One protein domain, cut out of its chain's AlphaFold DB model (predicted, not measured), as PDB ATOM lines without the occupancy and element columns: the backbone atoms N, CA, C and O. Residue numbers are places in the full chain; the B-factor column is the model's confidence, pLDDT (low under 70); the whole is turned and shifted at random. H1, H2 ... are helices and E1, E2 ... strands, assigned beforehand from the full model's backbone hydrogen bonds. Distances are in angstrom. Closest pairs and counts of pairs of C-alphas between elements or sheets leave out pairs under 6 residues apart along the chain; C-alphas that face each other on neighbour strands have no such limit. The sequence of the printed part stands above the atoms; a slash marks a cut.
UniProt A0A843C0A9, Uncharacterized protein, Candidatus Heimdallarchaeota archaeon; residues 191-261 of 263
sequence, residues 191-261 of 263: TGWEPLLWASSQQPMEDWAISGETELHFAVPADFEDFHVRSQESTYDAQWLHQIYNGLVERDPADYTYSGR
ATOM      1  N   THR A 191      33.598  -4.810 -27.730       91.81
ATOM      2  CA  THR A 191      32.496  -4.683 -26.775       91.81
ATOM      3  C   THR A 191      32.772  -5.550 -25.550       91.81
ATOM      4  O   THR A 191      33.630  -6.428 -25.601       91.81
ATOM      5  N   GLY A 192      32.095  -5.267 -24.436       89.06
ATOM      6  CA  GLY A 192      32.260  -6.006 -23.180       89.06
ATOM      7  C   GLY A 192      33.494  -5.619 -22.359       89.06
ATOM      8  O   GLY A 192      33.546  -5.953 -21.184       89.06
ATOM      9  N   TRP A 193      34.451  -4.877 -22.924       88.62
ATOM     10  CA  TRP A 193      35.625  -4.367 -22.207       88.62
ATOM     11  C   TRP A 193      35.280  -3.201 -21.268       88.62
ATOM     12  O   TRP A 193      34.565  -2.281 -21.660       88.62
ATOM     13  N   GLU A 194      35.818  -3.232 -20.046       89.44
ATOM     14  CA  GLU A 194      35.637  -2.208 -19.017       89.44
ATOM     15  C   GLU A 194      37.009  -1.820 -18.435       89.44
ATOM     16  O   GLU A 194      37.587  -2.576 -17.647       89.44
ATOM     17  N   PRO A 195      37.561  -0.647 -18.798       84.69
ATOM     18  CA  PRO A 195      38.935  -0.271 -18.467       84.69
ATOM     19  C   PRO A 195      39.250  -0.276 -16.970       84.69
ATOM     20  O   PRO A 195      40.378  -0.610 -16.598       84.69
ATOM     21  N   LEU A 196      38.296   0.083 -16.102       84.69
ATOM     22  CA  LEU A 196      38.534   0.118 -14.657       84.69
ATOM     23  C   LEU A 196      38.670  -1.292 -14.066       84.69
ATOM     24  O   LEU A 196      39.580  -1.571 -13.279       84.69
ATOM     25  N   LEU A 197      37.778  -2.197 -14.470       85.44
ATOM     26  CA  LEU A 197      37.818  -3.598 -14.053       85.44
ATOM     27  C   LEU A 197      39.026  -4.313 -14.667       85.44
ATOM     28  O   LEU A 197      39.652  -5.147 -14.013       85.44
ATOM     29  N   TRP A 198      39.400  -3.943 -15.895       82.50
ATOM     30  CA  TRP A 198      40.623  -4.414 -16.524       82.50
ATOM     31  C   TRP A 198      41.844  -4.015 -15.698       82.50
ATOM     32  O   TRP A 198      42.576  -4.891 -15.244       82.50
ATOM     33  N   ALA A 199      42.030  -2.721 -15.421       79.44
ATOM     34  CA  ALA A 199      43.188  -2.187 -14.700       79.44
ATOM     35  C   ALA A 199      43.359  -2.727 -13.265       79.44
ATOM     36  O   ALA A 199      44.465  -2.677 -12.731       79.44
ATOM     37  N   SER A 200      42.289  -3.248 -12.658       77.25
ATOM     38  CA  SER A 200      42.282  -3.866 -11.323       77.25
ATOM     39  C   SER A 200      42.351  -5.403 -11.351       77.25
ATOM     40  O   SER A 200      42.198  -6.049 -10.313       77.25
ATOM     41  N   SER A 201      42.582  -6.003 -12.527       77.00
ATOM     42  CA  SER A 201      42.602  -7.459 -12.748       77.00
ATOM     43  C   SER A 201      41.300  -8.169 -12.338       77.00
ATOM     44  O   SER A 201      41.314  -9.365 -12.049       77.00
ATOM     45  N   GLN A 202      40.180  -7.438 -12.316       77.81
ATOM     46  CA  GLN A 202      38.853  -7.931 -11.924       77.81
ATOM     47  C   GLN A 202      37.963  -8.284 -13.121       77.81
ATOM     48  O   GLN A 202      36.968  -8.983 -12.956       77.81
ATOM     49  N   GLN A 203      38.276  -7.791 -14.321       81.94
ATOM     50  CA  GLN A 203      37.464  -8.070 -15.502       81.94
ATOM     51  C   GLN A 203      37.776  -9.451 -16.088       81.94
ATOM     52  O   GLN A 203      38.936  -9.649 -16.439       81.94
ATOM     53  N   PRO A 204      36.783 -10.339 -16.290       78.69
ATOM     54  CA  PRO A 204      36.927 -11.512 -17.146       78.69
ATOM     55  C   PRO A 204      36.855 -11.140 -18.639       78.69
ATOM     56  O   PRO A 204      36.151 -10.207 -19.028       78.69
ATOM     57  N   MET A 205      37.551 -11.898 -19.491       81.19
ATOM     58  CA  MET A 205      37.528 -11.716 -20.956       81.19
ATOM     59  C   MET A 205      36.371 -12.424 -21.671       81.19
ATOM     60  O   MET A 205      36.221 -12.273 -22.878       81.19
ATOM     61  N   GLU A 206      35.567 -13.216 -20.963       77.38
ATOM     62  CA  GLU A 206      34.512 -14.054 -21.560       77.38
ATOM     63  C   GLU A 206      33.422 -13.278 -22.305       77.38
ATOM     64  O   GLU A 206      32.869 -13.786 -23.277       77.38
ATOM     65  N   ASP A 207      33.167 -12.036 -21.900       78.44
ATOM     66  CA  ASP A 207      32.166 -11.173 -22.531       78.44
ATOM     67  C   ASP A 207      32.756 -10.277 -23.632       78.44
ATOM     68  O   ASP A 207      32.062  -9.419 -24.186       78.44
ATOM     69  N   TRP A 208      34.047 -10.422 -23.942       87.44
ATOM     70  CA  TRP A 208      34.707  -9.584 -24.936       87.44
ATOM     71  C   TRP A 208      34.389 -10.070 -26.343       87.44
ATOM     72  O   TRP A 208      34.614 -11.226 -26.691       87.44
ATOM     73  N   ALA A 209      33.906  -9.158 -27.182       89.25
ATOM     74  CA  ALA A 209      33.528  -9.500 -28.545       89.25
ATOM     75  C   ALA A 209      33.829  -8.369 -29.523       89.25
ATOM     76  O   ALA A 209      33.597  -7.194 -29.229       89.25
ATOM     77  N   ILE A 210      34.262  -8.744 -30.725       91.50
ATOM     78  CA  ILE A 210      34.262  -7.884 -31.908       91.50
ATOM     79  C   ILE A 210      33.341  -8.556 -32.926       91.50
ATOM     80  O   ILE A 210      33.513  -9.725 -33.266       91.50
ATOM     81  N   SER A 211      32.312  -7.840 -33.378       90.81
ATOM     82  CA  SER A 211      31.281  -8.416 -34.246       90.81
ATOM     83  C   SER A 211      31.876  -8.984 -35.537       90.81
ATOM     84  O   SER A 211      32.391  -8.233 -36.360       90.81
ATOM     85  N   GLY A 212      31.692 -10.287 -35.755       89.62
ATOM     86  CA  GLY A 212      32.167 -10.986 -36.952       89.62
ATOM     87  C   GLY A 212      33.599 -11.513 -36.855       89.62
ATOM     88  O   GLY A 212      34.038 -12.176 -37.789       89.62
ATOM     89  N   GLU A 213      34.286 -11.276 -35.738       87.19
ATOM     90  CA  GLU A 213      35.638 -11.769 -35.489       87.19
ATOM     91  C   GLU A 213      35.616 -12.937 -34.501       87.19
ATOM     92  O   GLU A 213      34.815 -12.981 -33.566       87.19
ATOM     93  N   THR A 214      36.529 -13.882 -34.703       83.69
ATOM     94  CA  THR A 214      36.793 -14.988 -33.768       83.69
ATOM     95  C   THR A 214      38.123 -14.826 -33.040       83.69
ATOM     96  O   THR A 214      38.477 -15.660 -32.213       83.69
ATOM     97  N   GLU A 215      38.879 -13.779 -33.367       81.56
ATOM     98  CA  GLU A 215      40.186 -13.483 -32.795       81.56
ATOM     99  C   GLU A 215      40.189 -12.080 -32.188       81.56
ATOM    100  O   GLU A 215      39.625 -11.139 -32.747       81.56
ATOM    101  N   LEU A 216      40.873 -11.934 -31.054       77.62
ATOM    102  CA  LEU A 216      41.164 -10.643 -30.448       77.62
ATOM    103  C   LEU A 216      42.667 -10.394 -30.509       77.62
ATOM    104  O   LEU A 216      43.457 -11.185 -29.997       77.62
ATOM    105  N   HIS A 217      43.063  -9.276 -31.112       77.88
ATOM    106  CA  HIS A 217      44.456  -8.836 -31.131       77.88
ATOM    107  C   HIS A 217      44.621  -7.684 -30.138       77.88
ATOM    108  O   HIS A 217      43.890  -6.691 -30.199       77.88
ATOM    109  N   PHE A 218      45.583  -7.815 -29.226       74.31
ATOM    110  CA  PHE A 218      45.851  -6.832 -28.180       74.31
ATOM    111  C   PHE A 218      47.342  -6.503 -28.117       74.31
ATOM    112  O   PHE A 218      48.185  -7.392 -28.233       74.31
ATOM    113  N   ALA A 219      47.668  -5.224 -27.924       76.25
ATOM    114  CA  ALA A 219      49.046  -4.777 -27.768       76.25
ATOM    115  C   ALA A 219      49.427  -4.717 -26.284       76.25
ATOM    116  O   ALA A 219      48.824  -3.969 -25.513       76.25
ATOM    117  N   VAL A 220      50.452  -5.471 -25.892       73.62
ATOM    118  CA  VAL A 220      51.042  -5.412 -24.549       73.62
ATOM    119  C   VAL A 220      52.349  -4.608 -24.568       73.62
ATOM    120  O   VAL A 220      53.055  -4.619 -25.576       73.62
ATOM    121  N   PRO A 221      52.672  -3.859 -23.495       66.62
ATOM    122  CA  PRO A 221      53.839  -2.973 -23.465       66.62
ATOM    123  C   PRO A 221      55.173  -3.705 -23.241       66.62
ATOM    124  O   PRO A 221      56.218  -3.057 -23.229       66.62
ATOM    125  N   ALA A 222      55.135  -5.019 -23.025       70.31
ATOM    126  CA  ALA A 222      56.283  -5.886 -22.810       70.31
ATOM    127  C   ALA A 222      55.984  -7.278 -23.382       70.31
ATOM    128  O   ALA A 222      54.815  -7.641 -23.533       70.31
ATOM    129  N   ASP A 223      57.033  -8.036 -23.689       71.44
ATOM    130  CA  ASP A 223      56.902  -9.451 -24.029       71.44
ATOM    131  C   ASP A 223      56.545 -10.255 -22.770       71.44
ATOM    132  O   ASP A 223      56.980  -9.911 -21.671       71.44
ATOM    133  N   PHE A 224      55.769 -11.330 -22.928       71.81
ATOM    134  CA  PHE A 224      55.540 -12.277 -21.837       71.81
ATOM    135  C   PHE A 224      56.813 -13.096 -21.614       71.81
ATOM    136  O   PHE A 224      57.236 -13.841 -22.503       71.81
ATOM    137  N   GLU A 225      57.427 -12.955 -20.442       67.06
ATOM    138  CA  GLU A 225      58.684 -13.639 -20.111       67.06
ATOM    139  C   GLU A 225      58.430 -14.985 -19.425       67.06
ATOM    140  O   GLU A 225      59.198 -15.935 -19.601       67.06
ATOM    141  N   ASP A 226      57.322 -15.088 -18.689       67.06
ATOM    142  CA  ASP A 226      56.912 -16.297 -17.987       67.06
ATOM    143  C   ASP A 226      55.393 -16.491 -18.097       67.06
ATOM    144  O   ASP A 226      54.613 -15.576 -17.863       67.06
ATOM    145  N   PHE A 227      54.962 -17.707 -18.442       72.00
ATOM    146  CA  PHE A 227      53.545 -18.093 -18.496       72.00
ATOM    147  C   PHE A 227      53.078 -18.755 -17.190       72.00
ATOM    148  O   PHE A 227      51.964 -19.280 -17.098       72.00
ATOM    149  N   HIS A 228      53.925 -18.768 -16.159       68.38
ATOM    150  CA  HIS A 228      53.582 -19.290 -14.851       68.38
ATOM    151  C   HIS A 228      52.706 -18.307 -14.065       68.38
ATOM    152  O   HIS A 228      53.164 -17.272 -13.600       68.38
ATOM    153  N   VAL A 229      51.454 -18.691 -13.801       57.44
ATOM    154  CA  VAL A 229      50.448 -17.865 -13.091       57.44
ATOM    155  C   VAL A 229      50.847 -17.344 -11.711       57.44
ATOM    156  O   VAL A 229      50.189 -16.448 -11.189       57.44
ATOM    157  N   ARG A 230      51.869 -17.929 -11.072       55.88
ATOM    158  CA  ARG A 230      52.364 -17.480  -9.759       55.88
ATOM    159  C   ARG A 230      53.669 -16.691  -9.835       55.88
ATOM    160  O   ARG A 230      54.126 -16.213  -8.802       55.88
ATOM    161  N   SER A 231      54.260 -16.569 -11.018       56.44
ATOM    162  CA  SER A 231      55.428 -15.730 -11.254       56.44
ATOM    163  C   SER A 231      54.936 -14.304 -11.476       56.44
ATOM    164  O   SER A 231      54.224 -14.029 -12.437       56.44
ATOM    165  N   GLN A 232      55.226 -13.410 -10.530       54.12
ATOM    166  CA  GLN A 232      54.782 -12.008 -10.560       54.12
ATOM    167  C   GLN A 232      55.937 -11.044 -10.864       54.12
ATOM    168  O   GLN A 232      55.919  -9.894 -10.433       54.12
ATOM    169  N   GLU A 233      56.947 -11.501 -11.609       54.69
ATOM    170  CA  GLU A 233      58.053 -10.647 -12.072       54.69
ATOM    171  C   GLU A 233      57.517  -9.457 -12.906       54.69
ATOM    172  O   GLU A 233      58.052  -8.347 -12.840       54.69
ATOM    173  N   SER A 234      56.388  -9.655 -13.606       61.81
ATOM    174  CA  SER A 234      55.663  -8.642 -14.380       61.81
ATOM    175  C   SER A 234      54.176  -8.603 -14.001       61.81
ATOM    176  O   SER A 234      53.452  -9.596 -14.094       61.81
ATOM    177  N   THR A 235      53.675  -7.419 -13.626       64.12
ATOM    178  CA  THR A 235      52.235  -7.195 -13.396       64.12
ATOM    179  C   THR A 235      51.407  -7.357 -14.673       64.12
ATOM    180  O   THR A 235      50.212  -7.627 -14.587       64.12
ATOM    181  N   TYR A 236      52.019  -7.181 -15.852       69.12
ATOM    182  CA  TYR A 236      51.338  -7.331 -17.141       69.12
ATOM    183  C   TYR A 236      51.058  -8.804 -17.448       69.12
ATOM    184  O   TYR A 236      49.941  -9.149 -17.831       69.12
ATOM    185  N   ASP A 237      52.049  -9.664 -17.212       70.19
ATOM    186  CA  ASP A 237      51.973 -11.109 -17.425       70.19
ATOM    187  C   ASP A 237      50.913 -11.692 -16.492       70.19
ATOM    188  O   ASP A 237      49.986 -12.360 -16.942       70.19
ATOM    189  N   ALA A 238      50.961 -11.329 -15.205       69.12
ATOM    190  CA  ALA A 238      49.962 -11.748 -14.226       69.12
ATOM    191  C   ALA A 238      48.534 -11.326 -14.622       69.12
ATOM    192  O   ALA A 238      47.620 -12.149 -14.571       69.12
ATOM    193  N   GLN A 239      48.338 -10.073 -15.054       75.12
ATOM    194  CA  GLN A 239      47.030  -9.559 -15.474       75.12
ATOM    195  C   GLN A 239      46.450 -10.350 -16.654       75.12
ATOM    196  O   GLN A 239      45.259 -10.650 -16.639       75.12
ATOM    197  N   TRP A 240      47.272 -10.706 -17.647       76.75
ATOM    198  CA  TRP A 240      46.845 -11.460 -18.831       76.75
ATOM    199  C   TRP A 240      46.661 -12.949 -18.567       76.75
ATOM    200  O   TRP A 240      45.631 -13.520 -18.928       76.75
ATOM    201  N   LEU A 241      47.627 -13.588 -17.909       74.75
ATOM    202  CA  LEU A 241      47.557 -15.011 -17.599       74.75
ATOM    203  C   LEU A 241      46.346 -15.303 -16.714       74.75
ATOM    204  O   LEU A 241      45.619 -16.253 -16.990       74.75
ATOM    205  N   HIS A 242      46.056 -14.456 -15.720       73.44
ATOM    206  CA  HIS A 242      44.882 -14.628 -14.860       73.44
ATOM    207  C   HIS A 242      43.582 -14.796 -15.662       73.44
ATOM    208  O   HIS A 242      42.732 -15.590 -15.277       73.44
ATOM    209  N   GLN A 243      43.456 -14.149 -16.822       73.88
ATOM    210  CA  GLN A 243      42.276 -14.260 -17.687       73.88
ATOM    211  C   GLN A 243      42.188 -15.594 -18.409       73.88
ATOM    212  O   GLN A 243      41.121 -16.206 -18.452       73.88
ATOM    213  N   ILE A 244      43.319 -16.062 -18.939       73.06
ATOM    214  CA  ILE A 244      43.410 -17.359 -19.612       73.06
ATOM    215  C   ILE A 244      43.032 -18.466 -18.630       73.06
ATOM    216  O   ILE A 244      42.245 -19.344 -18.967       73.06
ATOM    217  N   TYR A 245      43.559 -18.412 -17.404       72.06
ATOM    218  CA  TYR A 245      43.352 -19.468 -16.418       72.06
ATOM    219  C   TYR A 245      42.019 -19.362 -15.667       72.06
ATOM    220  O   TYR A 245      41.433 -20.402 -15.370       72.06
ATOM    221  N   ASN A 246      41.489 -18.159 -15.416       68.25
ATOM    222  CA  ASN A 246      40.141 -18.011 -14.853       68.25
ATOM    223  C   ASN A 246      39.075 -18.536 -15.809       68.25
ATOM    224  O   ASN A 246      38.136 -19.187 -15.368       68.25
ATOM    225  N   GLY A 247      39.256 -18.345 -17.118       65.56
ATOM    226  CA  GLY A 247      38.362 -18.913 -18.123       65.56
ATOM    227  C   GLY A 247      38.324 -20.448 -18.146       65.56
ATOM    228  O   GLY A 247      37.406 -21.010 -18.735       65.56
ATOM    229  N   LEU A 248      39.275 -21.144 -17.507       71.19
ATOM    230  CA  LEU A 248      39.299 -22.612 -17.456       71.19
ATOM    231  C   LEU A 248      38.432 -23.197 -16.344       71.19
ATOM    232  O   LEU A 248      38.130 -24.390 -16.390       71.19
ATOM    233  N   VAL A 249      38.055 -22.401 -15.340       72.56
ATOM    234  CA  VAL A 249      37.316 -22.882 -14.171       72.56
ATOM    235  C   VAL A 249      36.099 -22.010 -13.892       72.56
ATOM    236  O   VAL A 249      36.194 -20.798 -13.752       72.56
ATOM    237  N   GLU A 250      34.937 -22.632 -13.769       72.69
ATOM    238  CA  GLU A 250      33.708 -21.976 -13.342       72.69
ATOM    239  C   GLU A 250      33.425 -22.333 -11.889       72.69
ATOM    240  O   GLU A 250      33.460 -23.507 -11.503       72.69
ATOM    241  N   ARG A 251      33.153 -21.308 -11.080       75.12
ATOM    242  CA  ARG A 251      32.644 -21.486  -9.725       75.12
ATOM    243  C   ARG A 251      31.126 -21.580  -9.790       75.12
ATOM    244  O   ARG A 251      30.486 -20.619 -10.206       75.12
ATOM    245  N   ASP A 252      30.563 -22.693  -9.332       73.06
ATOM    246  CA  ASP A 252      29.116 -22.829  -9.186       73.06
ATOM    247  C   ASP A 252      28.635 -21.829  -8.112       73.06
ATOM    248  O   ASP A 252      29.085 -21.884  -6.960       73.06
ATOM    249  N   PRO A 253      27.758 -20.869  -8.450       75.06
ATOM    250  CA  PRO A 253      27.297 -19.865  -7.498       75.06
ATOM    251  C   PRO A 253      26.398 -20.444  -6.393       75.06
ATOM    252  O   PRO A 253      26.175 -19.769  -5.389       75.06
ATOM    253  N   ALA A 254      25.864 -21.659  -6.559       78.25
ATOM    254  CA  ALA A 254      24.969 -22.296  -5.601       78.25
ATOM    255  C   ALA A 254      25.717 -23.030  -4.479       78.25
ATOM    256  O   ALA A 254      25.267 -22.996  -3.331       78.25
ATOM    257  N   ASP A 255      26.837 -23.688  -4.788       86.94
ATOM    258  CA  ASP A 255      27.591 -24.496  -3.817       86.94
ATOM    259  C   ASP A 255      29.074 -24.113  -3.678       86.94
ATOM    260  O   ASP A 255      29.779 -24.647  -2.818       86.94
ATOM    261  N   TYR A 256      29.527 -23.137  -4.468       77.62
ATOM    262  CA  TYR A 256      30.885 -22.606  -4.483       77.62
ATOM    263  C   TYR A 256      31.971 -23.614  -4.876       77.62
ATOM    264  O   TYR A 256      33.154 -23.349  -4.636       77.62
ATOM    265  N   THR A 257      31.601 -24.743  -5.483       80.31
ATOM    266  CA  THR A 257      32.548 -25.699  -6.058       80.31
ATOM    267  C   THR A 257      33.108 -25.186  -7.383       80.31
ATOM    268  O   THR A 257      32.501 -24.356  -8.056       80.31
ATOM    269  N   TYR A 258      34.306 -25.650  -7.748       74.12
ATOM    270  CA  TYR A 258      34.949 -25.301  -9.015       74.12
ATOM    271  C   TYR A 258      34.845 -26.474  -9.986       74.12
ATOM    272  O   TYR A 258      35.174 -27.609  -9.636       74.12
ATOM    273  N   SER A 259      34.436 -26.189 -11.217       79.19
ATOM    274  CA  SER A 259      34.387 -27.146 -12.323       79.19
ATOM    275  C   SER A 259      35.161 -26.603 -13.521       79.19
ATOM    276  O   SER A 259      35.325 -25.396 -13.657       79.19
ATOM    277  N   GLY A 260      35.695 -27.480 -14.372       73.94
ATOM    278  CA  GLY A 260      36.328 -27.038 -15.615       73.94
ATOM    279  C   GLY A 260      35.273 -26.531 -16.598       73.94
ATOM    280  O   GLY A 260      34.290 -27.237 -16.827       73.94
ATOM    281  N   ARG A 261      35.472 -25.352 -17.199       65.50
ATOM    282  CA  ARG A 261      34.601 -24.888 -18.291       65.50
ATOM    283  C   ARG A 261      34.814 -25.782 -19.515       65.50
ATOM    284  O   ARG A 261      35.947 -26.014 -19.933       65.50
TER     285      ARG A 261
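This is residues 191 to 261 of the 263 residues of an uncharacterized protein of Candidatus Heimdallarchaeota archaeon (UniProt A0A843C0A9). What shape? It has little regular structure: a long link, residues 200 to 234, loops wide from helix H1 to H2, and hairpin E1-E2 makes one end. How large? Its 71 printed residues, 23 in named elements, mix helices and strands. It is only just loose, close to compact; the radius of gyration of the C-alphas is 13.7 A, the spans 39 by 34 by 22 A.

Do helices touch? H1, residues 195 to 199, and H2, residues 235 to 246, are only just apart, closest 8.3 A. Every O i to N i+4 pair in H1 and 7 of 8 in H2 are within hydrogen-bond range. Do strands pair? E1, residues 249 to 251, and E2, residues 258 to 260, are antiparallel, N 250 and O 259 2.8 A apart.

H1's start? C-alpha 195 is at (38.935, -0.271, -18.467). E2's end? C-alpha 260 is at (36.328, -27.038, -15.615).

Any cut? The printed part has no cut. Low pLDDT? Residues 228 to 236, for instance, are under 70.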